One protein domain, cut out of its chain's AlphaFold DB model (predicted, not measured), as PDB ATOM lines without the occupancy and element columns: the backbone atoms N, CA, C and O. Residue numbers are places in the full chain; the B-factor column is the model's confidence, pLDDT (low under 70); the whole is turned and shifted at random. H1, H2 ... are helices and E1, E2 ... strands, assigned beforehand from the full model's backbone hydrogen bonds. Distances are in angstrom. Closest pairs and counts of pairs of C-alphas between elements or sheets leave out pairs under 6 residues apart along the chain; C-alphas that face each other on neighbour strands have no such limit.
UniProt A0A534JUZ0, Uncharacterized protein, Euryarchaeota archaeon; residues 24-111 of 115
ATOM      1  N   GLU A  24     104.375 111.986 122.110       88.62
ATOM      2  CA  GLU A  24     104.293 110.531 122.121       88.62
ATOM      3  C   GLU A  24     105.337 109.887 121.190       88.62
ATOM      4  O   GLU A  24     106.052 108.970 121.599       88.62
ATOM      5  N   GLN A  25     105.499 110.400 119.964       90.31
ATOM      6  CA  GLN A  25     106.543 109.937 119.036       90.31
ATOM      7  C   GLN A  25     107.948 110.206 119.578       90.31
ATOM      8  O   GLN A  25     108.847 109.384 119.408       90.31
ATOM      9  N   LEU A  26     108.139 111.346 120.237       91.31
ATOM     10  CA  LEU A  26     109.431 111.748 120.787       91.31
ATOM     11  C   LEU A  26     109.790 110.927 122.027       91.31
ATOM     12  O   LEU A  26     110.932 110.492 122.159       91.31
ATOM     13  N   LEU A  27     108.811 110.637 122.887       93.00
ATOM     14  CA  LEU A  27     108.953 109.714 124.013       93.00
ATOM     15  C   LEU A  27     109.334 108.314 123.521       93.00
ATOM     16  O   LEU A  27     110.304 107.736 124.014       93.00
ATOM     17  N   ALA A  28     108.631 107.797 122.512       93.62
ATOM     18  CA  ALA A  28     108.951 106.505 121.912       93.62
ATOM     19  C   ALA A  28     110.365 106.489 121.298       93.62
ATOM     20  O   ALA A  28     111.126 105.551 121.534       93.62
ATOM     21  N   ALA A  29     110.753 107.546 120.574       93.25
ATOM     22  CA  ALA A  29     112.094 107.685 120.000       93.25
ATOM     23  C   ALA A  29     113.197 107.785 121.071       93.25
ATOM     24  O   ALA A  29     114.300 107.282 120.869       93.25
ATOM     25  N   ALA A  30     112.893 108.392 122.221       94.38
ATOM     26  CA  ALA A  30     113.782 108.467 123.377       94.38
ATOM     27  C   ALA A  30     113.879 107.148 124.169       94.38
ATOM     28  O   ALA A  30     114.719 107.031 125.060       94.38
ATOM     29  N   GLY A  31     113.043 106.155 123.849       96.06
ATOM     30  CA  GLY A  31     113.044 104.835 124.480       96.06
ATOM     31  C   GLY A  31     112.051 104.663 125.632       96.06
ATOM     32  O   GLY A  31     112.055 103.604 126.270       96.06
ATOM     33  N   PHE A  32     111.179 105.646 125.893       95.44
ATOM     34  CA  PHE A  32     110.102 105.481 126.872       95.44
ATOM     35  C   PHE A  32     109.186 104.323 126.468       95.44
ATOM     36  O   PHE A  32     108.806 104.165 125.307       95.44
ATOM     37  N   GLN A  33     108.794 103.529 127.456       96.12
ATOM     38  CA  GLN A  33     107.911 102.390 127.276       96.12
ATOM     39  C   GLN A  33     106.461 102.829 127.451       96.12
ATOM     40  O   GLN A  33     106.086 103.321 128.514       96.12
ATOM     41  N   MET A  34     105.642 102.617 126.424       95.12
ATOM     42  CA  MET A  34     104.199 102.815 126.508       95.12
ATOM     43  C   MET A  34     103.550 101.653 127.264       95.12
ATOM     44  O   MET A  34     103.817 100.479 126.990       95.12
ATOM     45  N   ARG A  35     102.683 101.984 128.216       94.94
ATOM     46  CA  ARG A  35     101.904 101.040 129.012       94.94
ATOM     47  C   ARG A  35     100.419 101.402 128.911       94.94
ATOM     48  O   ARG A  35     100.044 102.486 129.358       94.94
ATOM     49  N   PRO A  36      99.566 100.538 128.338       94.75
ATOM     50  CA  PRO A  36      98.140 100.823 128.244       94.75
ATOM     51  C   PRO A  36      97.478 100.774 129.627       94.75
ATOM     52  O   PRO A  36      97.852  99.960 130.477       94.75
ATOM     53  N   ALA A  37      96.461 101.609 129.844       94.31
ATOM     54  CA  ALA A  37      95.555 101.473 130.980       94.31
ATOM     55  C   ALA A  37      94.505 100.387 130.680       94.31
ATOM     56  O   ALA A  37      93.355 100.661 130.360       94.31
ATOM     57  N   ASP A  38      94.933  99.130 130.750       93.75
ATOM     58  CA  ASP A  38      94.166  97.931 130.376       93.75
ATOM     59  C   ASP A  38      93.283  97.356 131.501       93.75
ATOM     60  O   ASP A  38      92.570  96.374 131.297       93.75
ATOM     61  N   THR A  39      93.303  97.964 132.689       93.12
ATOM     62  CA  THR A  39      92.464  97.579 133.833       93.12
ATOM     63  C   THR A  39      91.661  98.776 134.342       93.12
ATOM     64  O   THR A  39      92.147  99.907 134.255       93.12
ATOM     65  N   PRO A  40      90.466  98.567 134.934       92.56
ATOM     66  CA  PRO A  40      89.673  99.661 135.503       92.56
ATOM     67  C   PRO A  40      90.444 100.489 136.537       92.56
ATOM     68  O   PRO A  40      90.322 101.710 136.576       92.56
ATOM     69  N   GLU A  41      91.281  99.824 137.335       91.12
ATOM     70  CA  GLU A  41      92.156 100.467 138.314       91.12
ATOM     71  C   GLU A  41      93.173 101.393 137.635       91.12
ATOM     72  O   GLU A  41      93.283 102.562 138.006       91.12
ATOM     73  N   ARG A  42      93.856 100.920 136.581       92.81
ATOM     74  CA  ARG A  42      94.801 101.745 135.815       92.81
ATOM     75  C   ARG A  42      94.121 102.910 135.113       92.81
ATOM     76  O   ARG A  42      94.716 103.981 135.072       92.81
ATOM     77  N   VAL A  43      92.907 102.726 134.592       92.62
ATOM     78  CA  VAL A  43      92.120 103.799 133.958       92.62
ATOM     79  C   VAL A  43      91.778 104.884 134.977       92.62
ATOM     80  O   VAL A  43      92.035 106.062 134.729       92.62
ATOM     81  N   ALA A  44      91.262 104.492 136.145       91.19
ATOM     82  CA  ALA A  44      90.936 105.428 137.217       91.19
ATOM     83  C   ALA A  44      92.185 106.173 137.715       91.19
ATOM     84  O   ALA A  44      92.161 107.395 137.868       91.19
ATOM     85  N   ALA A  45      93.296 105.458 137.903       89.69
ATOM     86  CA  ALA A  45      94.561 106.062 138.294       89.69
ATOM     87  C   ALA A  45      95.097 107.018 137.216       89.69
ATOM     88  O   ALA A  45      95.484 108.134 137.553       89.69
ATOM     89  N   LEU A  46      95.063 106.635 135.931       91.38
ATOM     90  CA  LEU A  46      95.522 107.465 134.809       91.38
ATOM     91  C   LEU A  46      94.762 108.800 134.738       91.38
ATOM     92  O   LEU A  46      95.375 109.839 134.507       91.38
ATOM     93  N   ALA A  47      93.454 108.788 135.009       89.12
ATOM     94  CA  ALA A  47      92.621 109.992 135.041       89.12
ATOM     95  C   ALA A  47      93.002 110.981 136.163       89.12
ATOM     96  O   ALA A  47      92.735 112.175 136.043       89.12
ATOM     97  N   SER A  48      93.635 110.501 137.241       87.19
ATOM     98  CA  SER A  48      94.125 111.340 138.347       87.19
ATOM     99  C   SER A  48      95.523 111.923 138.110       87.19
ATOM    100  O   SER A  48      95.973 112.783 138.868       87.19
ATOM    101  N   MET A  49      96.231 111.462 137.073       87.81
ATOM    102  CA  MET A  49      97.605 111.880 136.806       87.81
ATOM    103  C   MET A  49      97.668 113.264 136.148       87.81
ATOM    104  O   MET A  49      96.767 113.634 135.390       87.81
ATOM    105  N   PRO A  50      98.766 114.021 136.343       87.94
ATOM    106  CA  PRO A  50      99.043 115.213 135.551       87.94
ATOM    107  C   PRO A  50      99.057 114.893 134.049       87.94
ATOM    108  O   PRO A  50      99.946 114.209 133.543       87.94
ATOM    109  N   ARG A  51      98.042 115.394 133.345       88.00
ATOM    110  CA  ARG A  51      97.809 115.140 131.919       88.00
ATOM    111  C   ARG A  51      98.838 115.851 131.059       88.00
ATOM    112  O   ARG A  51      99.132 117.019 131.306       88.00
ATOM    113  N   GLU A  52      99.338 115.148 130.047       86.50
ATOM    114  CA  GLU A  52     100.303 115.661 129.074       86.50
ATOM    115  C   GLU A  52     101.536 116.325 129.717       86.50
ATOM    116  O   GLU A  52     102.129 117.234 129.140       86.50
ATOM    117  N   LYS A  53     101.936 115.862 130.908       87.00
ATOM    118  CA  LYS A  53     103.108 116.340 131.650       87.00
ATOM    119  C   LYS A  53     104.050 115.188 131.953       87.00
ATOM    120  O   LYS A  53     103.620 114.090 132.293       87.00
ATOM    121  N   LEU A  54     105.345 115.463 131.847       87.38
ATOM    122  CA  LEU A  54     106.397 114.578 132.309       87.38
ATOM    123  C   LEU A  54     106.553 114.768 133.823       87.38
ATOM    124  O   LEU A  54     106.932 115.834 134.292       87.38
ATOM    125  N   VAL A  55     106.254 113.742 134.600       87.44
ATOM    126  CA  VAL A  55     106.391 113.747 136.058       87.44
ATOM    127  C   VAL A  55     107.624 112.940 136.424       87.44
ATOM    128  O   VAL A  55     107.765 111.806 135.971       87.44
ATOM    129  N   VAL A  56     108.506 113.515 137.237       86.38
ATOM    130  CA  VAL A  56     109.670 112.813 137.789       86.38
ATOM    131  C   VAL A  56     109.345 112.286 139.182       86.38
ATOM    132  O   VAL A  56     108.784 113.004 140.007       86.38
ATOM    133  N   ARG A  57     109.710 111.033 139.447       81.94
ATOM    134  CA  ARG A  57     109.600 110.382 140.753       81.94
ATOM    135  C   ARG A  57     110.940 109.826 141.165       81.94
ATOM    136  O   ARG A  57     111.673 109.316 140.323       81.94
ATOM    137  N   SER A  58     111.222 109.880 142.458       81.69
ATOM    138  CA  SER A  58     112.396 109.249 143.048       81.69
ATOM    139  C   SER A  58     112.009 108.453 144.288       81.69
ATOM    140  O   SER A  58     111.419 109.021 145.208       81.69
ATOM    141  N   LYS A  59     112.365 107.168 144.334       77.50
ATOM    142  CA  LYS A  59     112.187 106.295 145.504       77.50
ATOM    143  C   LYS A  59     113.411 105.394 145.652       77.50
ATOM    144  O   LYS A  59     113.842 104.803 144.672       77.50
ATOM    145  N   ASP A  60     113.986 105.322 146.852       82.50
ATOM    146  CA  ASP A  60     115.123 104.439 147.178       82.50
ATOM    147  C   ASP A  60     116.325 104.546 146.208       82.50
ATOM    148  O   ASP A  60     117.046 103.582 145.967       82.50
ATOM    149  N   GLY A  61     116.554 105.735 145.635       81.88
ATOM    150  CA  GLY A  61     117.617 105.987 144.653       81.88
ATOM    151  C   GLY A  61     117.248 105.678 143.196       81.88
ATOM    152  O   GLY A  61     117.996 106.061 142.296       81.88
ATOM    153  N   ASN A  62     116.087 105.071 142.942       84.50
ATOM    154  CA  ASN A  62     115.542 104.893 141.599       84.50
ATOM    155  C   ASN A  62     114.788 106.150 141.171       84.50
ATOM    156  O   ASN A  62     113.947 106.656 141.914       84.50
ATOM    157  N   VAL A  63     115.076 106.643 139.964       87.94
ATOM    158  CA  VAL A  63     114.384 107.784 139.352       87.94
ATOM    159  C   VAL A  63     113.589 107.299 138.148       87.94
ATOM    160  O   VAL A  63     114.152 106.681 137.245       87.94
ATOM    161  N   VAL A  64     112.297 107.612 138.117       90.88
ATOM    162  CA  VAL A  64     111.383 107.256 137.028       90.88
ATOM    163  C   VAL A  64     110.689 108.508 136.509       90.88
ATOM    164  O   VAL A  64     110.240 109.358 137.274       90.88
ATOM    165  N   TYR A  65     110.584 108.608 135.190       91.44
ATOM    166  CA  TYR A  65     109.870 109.657 134.481       91.44
ATOM    167  C   TYR A  65     108.616 109.068 133.851       91.44
ATOM    168  O   TYR A  65     108.686 108.056 133.151       91.44
ATOM    169  N   THR A  66     107.474 109.714 134.065       92.31
ATOM    170  CA  THR A  66     106.192 109.261 133.520       92.31
ATOM    171  C   THR A  66     105.478 110.347 132.744       92.31
ATOM    172  O   THR A  66     105.486 111.490 133.183       92.31
ATOM    173  N   TYR A  67     104.788 109.992 131.665       92.44
ATOM    174  CA  TYR A  67     103.917 110.904 130.924       92.44
ATOM    175  C   TYR A  67     102.559 110.249 130.681       92.44
ATOM    176  O   TYR A  67     102.490 109.191 130.055       92.44
ATOM    177  N   ALA A  68     101.493 110.858 131.199       92.88
ATOM    178  CA  ALA A  68     100.136 110.335 131.095       92.88
ATOM    179  C   ALA A  68      99.383 110.974 129.921       92.88
ATOM    180  O   ALA A  68      99.244 112.200 129.859       92.88
ATOM    181  N   ASP A  69      98.837 110.134 129.043       92.44
ATOM    182  CA  ASP A  69      97.902 110.529 127.989       92.44
ATOM    183  C   ASP A  69      96.574 109.768 128.164       92.44
ATOM    184  O   ASP A  69      96.377 108.690 127.591       92.44
ATOM    185  N   PRO A  70      95.660 110.298 129.000       90.31
ATOM    186  CA  PRO A  70      94.356 109.684 129.218       90.31
ATOM    187  C   PRO A  70      93.363 109.900 128.074       90.31
ATOM    188  O   PRO A  70      92.318 109.268 128.105       90.31
ATOM    189  N   GLU A  71      93.642 110.768 127.094       88.12
ATOM    190  CA  GLU A  71      92.648 111.127 126.069       88.12
ATOM    191  C   GLU A  71      92.881 110.427 124.736       88.12
ATOM    192  O   GLU A  71      91.923 109.963 124.116       88.12
ATOM    193  N   LYS A  72      94.130 110.377 124.249       88.00
ATOM    194  CA  LYS A  72      94.397 109.848 122.903       88.00
ATOM    195  C   LYS A  72      94.671 108.354 122.980       88.00
ATOM    196  O   LYS A  72      93.882 107.563 122.466       88.00
ATOM    197  N   CYS A  73      95.758 107.947 123.635       91.00
ATOM    198  CA  CYS A  73      96.122 106.529 123.723       91.00
ATOM    199  C   CYS A  73      95.546 105.800 124.945       91.00
ATOM    200  O   CYS A  73      95.581 104.571 124.962       91.00
ATOM    201  N   HIS A  74      95.055 106.521 125.962       93.62
ATOM    202  CA  HIS A  74      94.710 105.950 127.273       93.62
ATOM    203  C   HIS A  74      95.887 105.154 127.864       93.62
ATOM    204  O   HIS A  74      95.766 103.984 128.247       93.62
ATOM    205  N   CYS A  75      97.067 105.773 127.875       94.56
ATOM    206  CA  CYS A  75      98.316 105.103 128.204       94.56
ATOM    207  C   CYS A  75      99.261 105.972 129.044       94.56
ATOM    208  O   CYS A  75      99.157 107.199 129.100       94.56
ATOM    209  N   LEU A  76     100.199 105.298 129.707       94.81
ATOM    210  CA  LEU A  76     101.288 105.891 130.467       94.81
ATOM    211  C   LEU A  76     102.611 105.561 129.781       94.81
ATOM    212  O   LEU A  76     102.923 104.393 129.556       94.81
ATOM    213  N   TYR A  77     103.416 106.570 129.487       95.25
ATOM    214  CA  TYR A  77     104.805 106.378 129.083       95.25
ATOM    215  C   TYR A  77     105.695 106.378 130.316       95.25
ATOM    216  O   TYR A  77     105.520 107.225 131.189       95.25
ATOM    217  N   VAL A  78     106.654 105.459 130.373       94.50
ATOM    218  CA  VAL A  78     107.558 105.270 131.512       94.50
ATOM    219  C   VAL A  78     108.997 105.163 131.013       94.50
ATOM    220  O   VAL A  78     109.274 104.400 130.086       94.50
ATOM    221  N   GLY A  79     109.915 105.910 131.618       93.69
ATOM    222  CA  GLY A  79     111.338 105.895 131.272       93.69
ATOM    223  C   GLY A  79     112.226 106.219 132.468       93.69
ATOM    224  O   GLY A  79     111.757 106.754 133.473       93.69
ATOM    225  N   GLY A  80     113.509 105.884 132.373       93.62
ATOM    226  CA  GLY A  80     114.509 106.211 133.384       93.62
ATOM    227  C   GLY A  80     115.344 107.440 133.010       93.62
ATOM    228  O   GLY A  80     115.068 108.128 132.021       93.62
ATOM    229  N   PRO A  81     116.421 107.715 133.768       92.69
ATOM    230  CA  PRO A  81     117.326 108.833 133.495       92.69
ATOM    231  C   PRO A  81     117.962 108.779 132.102       92.69
ATOM    232  O   PRO A  81     118.216 109.822 131.502       92.69
ATOM    233  N   LYS A  82     118.202 107.574 131.571       95.56
ATOM    234  CA  LYS A  82     118.762 107.376 130.229       95.56
ATOM    235  C   LYS A  82     117.788 107.839 129.146       95.56
ATOM    236  O   LYS A  82     118.184 108.595 128.261       95.56
ATOM    237  N   GLU A  83     116.531 107.412 129.222       95.38
ATOM    238  CA  GLU A  83     115.488 107.793 128.265       95.38
ATOM    239  C   GLU A  83     115.179 109.288 128.385       95.38
ATOM    240  O   GLU A  83     115.030 109.977 127.378       95.38
ATOM    241  N   TYR A  84     115.182 109.833 129.604       92.38
ATOM    242  CA  TYR A  84     115.062 111.274 129.810       92.38
ATOM    243  C   TYR A  84     116.219 112.052 129.166       92.38
ATOM    244  O   TYR A  84     115.982 113.037 128.468       92.38
ATOM    245  N   ALA A  85     117.464 111.598 129.329       92.56
ATOM    246  CA  ALA A  85     118.611 112.218 128.671       92.56
ATOM    247  C   ALA A  85     118.489 112.158 127.138       92.56
ATOM    248  O   ALA A  85     118.756 113.155 126.470       92.56
ATOM    249  N   ALA A  86     118.030 111.034 126.576       93.50
ATOM    250  CA  ALA A  86     117.766 110.916 125.142       93.50
ATOM    251  C   ALA A  86     116.662 111.883 124.677       93.50
ATOM    252  O   ALA A  86     116.829 112.559 123.663       93.50
ATOM    253  N   LEU A  87     115.578 112.025 125.446       91.25
ATOM    254  CA  LEU A  87     114.502 112.980 125.163       91.25
ATOM    255  C   LEU A  87     115.016 114.429 125.122       91.25
ATOM    256  O   LEU A  87     114.636 115.193 124.233       91.25
ATOM    257  N   GLN A  88     115.916 114.787 126.042       88.25
ATOM    258  CA  GLN A  88     116.570 116.101 126.062       88.25
ATOM    259  C   GLN A  88     117.435 116.330 124.813       88.25
ATOM    260  O   GLN A  88     117.407 117.425 124.251       88.25
ATOM    261  N   GLN A  89     118.153 115.306 124.333       89.00
ATOM    262  CA  GLN A  89     118.955 115.390 123.100       89.00
ATOM    263  C   GLN A  89     118.097 115.568 121.841       89.00
ATOM    264  O   GLN A  89     118.523 116.234 120.901       89.00
ATOM    265  N   ILE A  90     116.884 115.009 121.822       86.00
ATOM    266  CA  ILE A  90     115.948 115.151 120.696       86.00
ATOM    267  C   ILE A  90     115.351 116.579 120.630       86.00
ATOM    268  O   ILE A  90     114.784 116.972 119.613       86.00
ATOM    269  N   GLY A  91     115.541 117.406 121.665       69.81
ATOM    270  CA  GLY A  91     115.202 118.834 121.623       69.81
ATOM    271  C   GLY A  91     113.809 119.173 122.152       69.81
ATOM    272  O   GLY A  91     113.305 120.271 121.909       69.81
ATOM    273  N   ILE A  92     113.185 118.276 122.921       64.62
ATOM    274  CA  ILE A  92     111.997 118.623 123.709       64.62
ATOM    275  C   ILE A  92     112.438 119.438 124.934       64.62
ATOM    276  O   ILE A  92     112.644 118.920 126.024       64.62
ATOM    277  N   GLN A  93     112.557 120.754 124.740       54.56
ATOM    278  CA  GLN A  93     112.579 121.773 125.801       54.56
ATOM    279  C   GLN A  93     111.157 122.307 126.043       54.56
ATOM    280  O   GLN A  93     110.939 123.505 126.197       54.56
ATOM    281  N   ARG A  94     110.139 121.437 125.978       57.06
ATOM    282  CA  ARG A  94     108.797 121.839 126.404       57.06
ATOM    283  C   ARG A  94     108.778 121.822 127.929       57.06
ATOM    284  O   ARG A  94     109.298 120.895 128.546       57.06
ATOM    285  N   GLU A  95     108.166 122.835 128.523       56.78
ATOM    286  CA  GLU A  95     107.931 122.973 129.962       56.78
ATOM    287  C   GLU A  95     106.878 121.947 130.427       56.78
ATOM    288  O   GLU A  95     105.757 122.273 130.801       56.78
ATOM    289  N   ILE A  96     107.202 120.661 130.286       60.75
ATOM    290  CA  ILE A  96     106.337 119.526 130.631       60.75
ATOM    291  C   ILE A  96     106.823 118.807 131.875       60.75
ATOM    292  O   ILE A  96     106.054 118.040 132.441       60.75
ATOM    293  N   ALA A  97     108.057 119.060 132.315       61.06
ATOM    294  CA  ALA A  97     108.584 118.513 133.551       61.06
ATOM    295  C   ALA A  97     107.882 119.165 134.753       61.06
ATOM    296  O   ALA A  97     108.261 120.245 135.200       61.06
ATOM    297  N   ALA A  98     106.852 118.507 135.279       62.66
ATOM    298  CA  ALA A  98     106.323 118.823 136.595       62.66
ATOM    299  C   ALA A  98     107.225 118.140 137.628       62.66
ATOM    300  O   ALA A  98     107.240 116.912 137.749       62.66
ATOM    301  N   HIS A  99     108.006 118.942 138.346       57.81
ATOM    302  CA  HIS A  99     108.685 118.470 139.541       57.81
ATOM    303  C   HIS A  99     107.715 118.606 140.713       57.81
ATOM    304  O   HIS A  99     107.469 119.711 141.186       57.81
ATOM    305  N   ASP A 100     107.135 117.486 141.129       58.19
ATOM    306  CA  ASP A 100     106.320 117.412 142.335       58.19
ATOM    307  C   ASP A 100     107.071 116.566 143.375       58.19
ATOM    308  O   ASP A 100     106.963 115.336 143.365       58.19
ATOM    309  N   PRO A 101     107.902 117.189 144.232       48.81
ATOM    310  CA  PRO A 101     108.650 116.481 145.268       48.81
ATOM    311  C   PRO A 101     107.747 115.870 146.355       48.81
ATOM    312  O   PRO A 101     108.235 115.076 147.156       48.81
ATOM    313  N   GLU A 102     106.447 116.192 146.375       44.53
ATOM    314  CA  GLU A 102     105.456 115.616 147.291       44.53
ATOM    315  C   GLU A 102     104.688 114.436 146.663       44.53
ATOM    316  O   GLU A 102     103.928 113.751 147.353       44.53
ATOM    317  N   ALA A 103     104.934 114.117 145.384       48.41
ATOM    318  CA  ALA A 103     104.318 112.997 144.674       48.41
ATOM    319  C   ALA A 103     104.914 111.629 145.067       48.41
ATOM    320  O   ALA A 103     105.305 110.827 144.218       48.41
ATOM    321  N   VAL A 104     104.828 111.286 146.354       52.34
ATOM    322  CA  VAL A 104     104.697 109.891 146.823       52.34
ATOM    323  C   VAL A 104     103.271 109.376 146.552       52.34
ATOM    324  O   VAL A 104     102.771 108.480 147.223       52.34
ATOM    325  N   MET A 105     102.568 109.981 145.587       61.84
ATOM    326  CA  MET A 105     101.247 109.563 145.153       61.84
ATOM    327  C   MET A 105     101.385 108.171 144.544       61.84
ATOM    328  O   MET A 105     101.857 108.005 143.417       61.84
ATOM    329  N   GLU A 106     101.023 107.166 145.331       71.62
ATOM    330  CA  GLU A 106     100.866 105.811 144.843       71.62
ATOM    331  C   GLU A 106      99.726 105.824 143.834       71.62
ATOM    332  O   GLU A 106      98.597 106.191 144.152       71.62
ATOM    333  N   TRP A 107     100.036 105.461 142.593       80.50
ATOM    334  CA  TRP A 107      99.027 105.232 141.574       80.50
ATOM    335  C   TRP A 107      98.704 103.741 141.545       80.50
ATOM    336  O   TRP A 107      99.536 102.947 141.080       80.50
ATOM    337  N   PRO A 108      97.524 103.341 142.054       80.25
ATOM    338  CA  PRO A 108      97.136 101.941 142.109       80.25
ATOM    339  C   PRO A 108      97.173 101.318 140.705       80.25
ATOM    340  O   PRO A 108      96.951 101.991 139.695       80.25
ATOM    341  N   GLY A 109      97.562 100.048 140.618       84.62
ATOM    342  CA  GLY A 109      97.741  99.336 139.348       84.62
ATOM    343  C   GLY A 109      99.012  99.671 138.544       84.62
ATOM    344  O   GLY A 109      99.340  98.924 137.611       84.62
ATOM    345  N   TRP A 110      99.764 100.724 138.892       85.69
ATOM    346  CA  TRP A 110     100.986 101.142 138.178       85.69
ATOM    347  C   TRP A 110     102.302 100.764 138.879       85.69
ATOM    348  O   TRP A 110     103.361 100.875 138.269       85.69
ATOM    349  N   GLY A 111     102.235 100.258 140.116       81.81
ATOM    350  CA  GLY A 111     103.369 100.026 141.025       81.81
ATOM    351  C   GLY A 111     104.682  99.536 140.392       81.81
ATOM    352  O   GLY A 111     105.656 100.278 140.455       81.81
TER     353      GLY A 111
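What this domain is: This is residues 24 to 111 of the 115 residues of an uncharacterized protein of Euryarchaeota archaeon (UniProt A0A534JUZ0). A strongly twisted wall of four strands has H2 across one face and H3 on the opposite face, with the short H1 grazing the sheet. After H3, residues 90 to 111 form a long tail that passes along the edge strand E2. The 88 printed residues hold, in order, H1 E1 H2 E2 E3 E4 H3; the sheet runs E1 E4 E3 E2, antiparallel throughout, and the class is mixed. The whole is compact, with a radius of gyration of the C-alphas of 12.3 A and spans of 35 by 30 by 19 A.

How they stand to each other: Start at H1, residues 24 to 29, which only grazes the sheet with residues 24 to 28. Next, E1, residues 33 to 36, is antiparallel to E4, residues 75 to 79; look for N 33 and O 78, 2.8 A apart. H2, residues 40 to 48, is on the sheet at a height of 9.4 A. Its closest C-alphas to E3, residues 62 to 69, are Leu 46 and Ala 68, 6.6 A apart; on the local plane H2 runs across E3 at 88 degrees. E2, residues 54 to 59, and E3 form a hairpin, with N 57 and O 64 at 2.8 A. E3 and E4 form another, with N 67 and O 77 at 2.9 A; E2 E3 E4 is a meander, each strand the antiparallel neighbour of the one before. H3, residues 81 to 89, is on the opposite face from H2, and only just touches H1, with 3 pairs of C-alphas within 8 A, Leu 27 and Leu 87 closest at 6.5 A. In H1, H2 and H3 every O i to N i+4 pair is within hydrogen-bond range.

Where its parts are: Find C-alpha 24 at (104.293, 110.531, 122.121), where H1 begins. E3 runs 23.0 A from C-alpha 62 at (115.542, 104.893, 141.599), E2 16.6 A and E4 13.4 A. H3 ends at C-alpha 89, (118.955, 115.390, 123.100).

The domain as a whole: The C-alphas of Pro 40 and Gln 89 are farthest apart, 35.5 A. The printed part has no cut, and the links between named elements are tight. Look at residues 91 to 105 for pLDDT under 70.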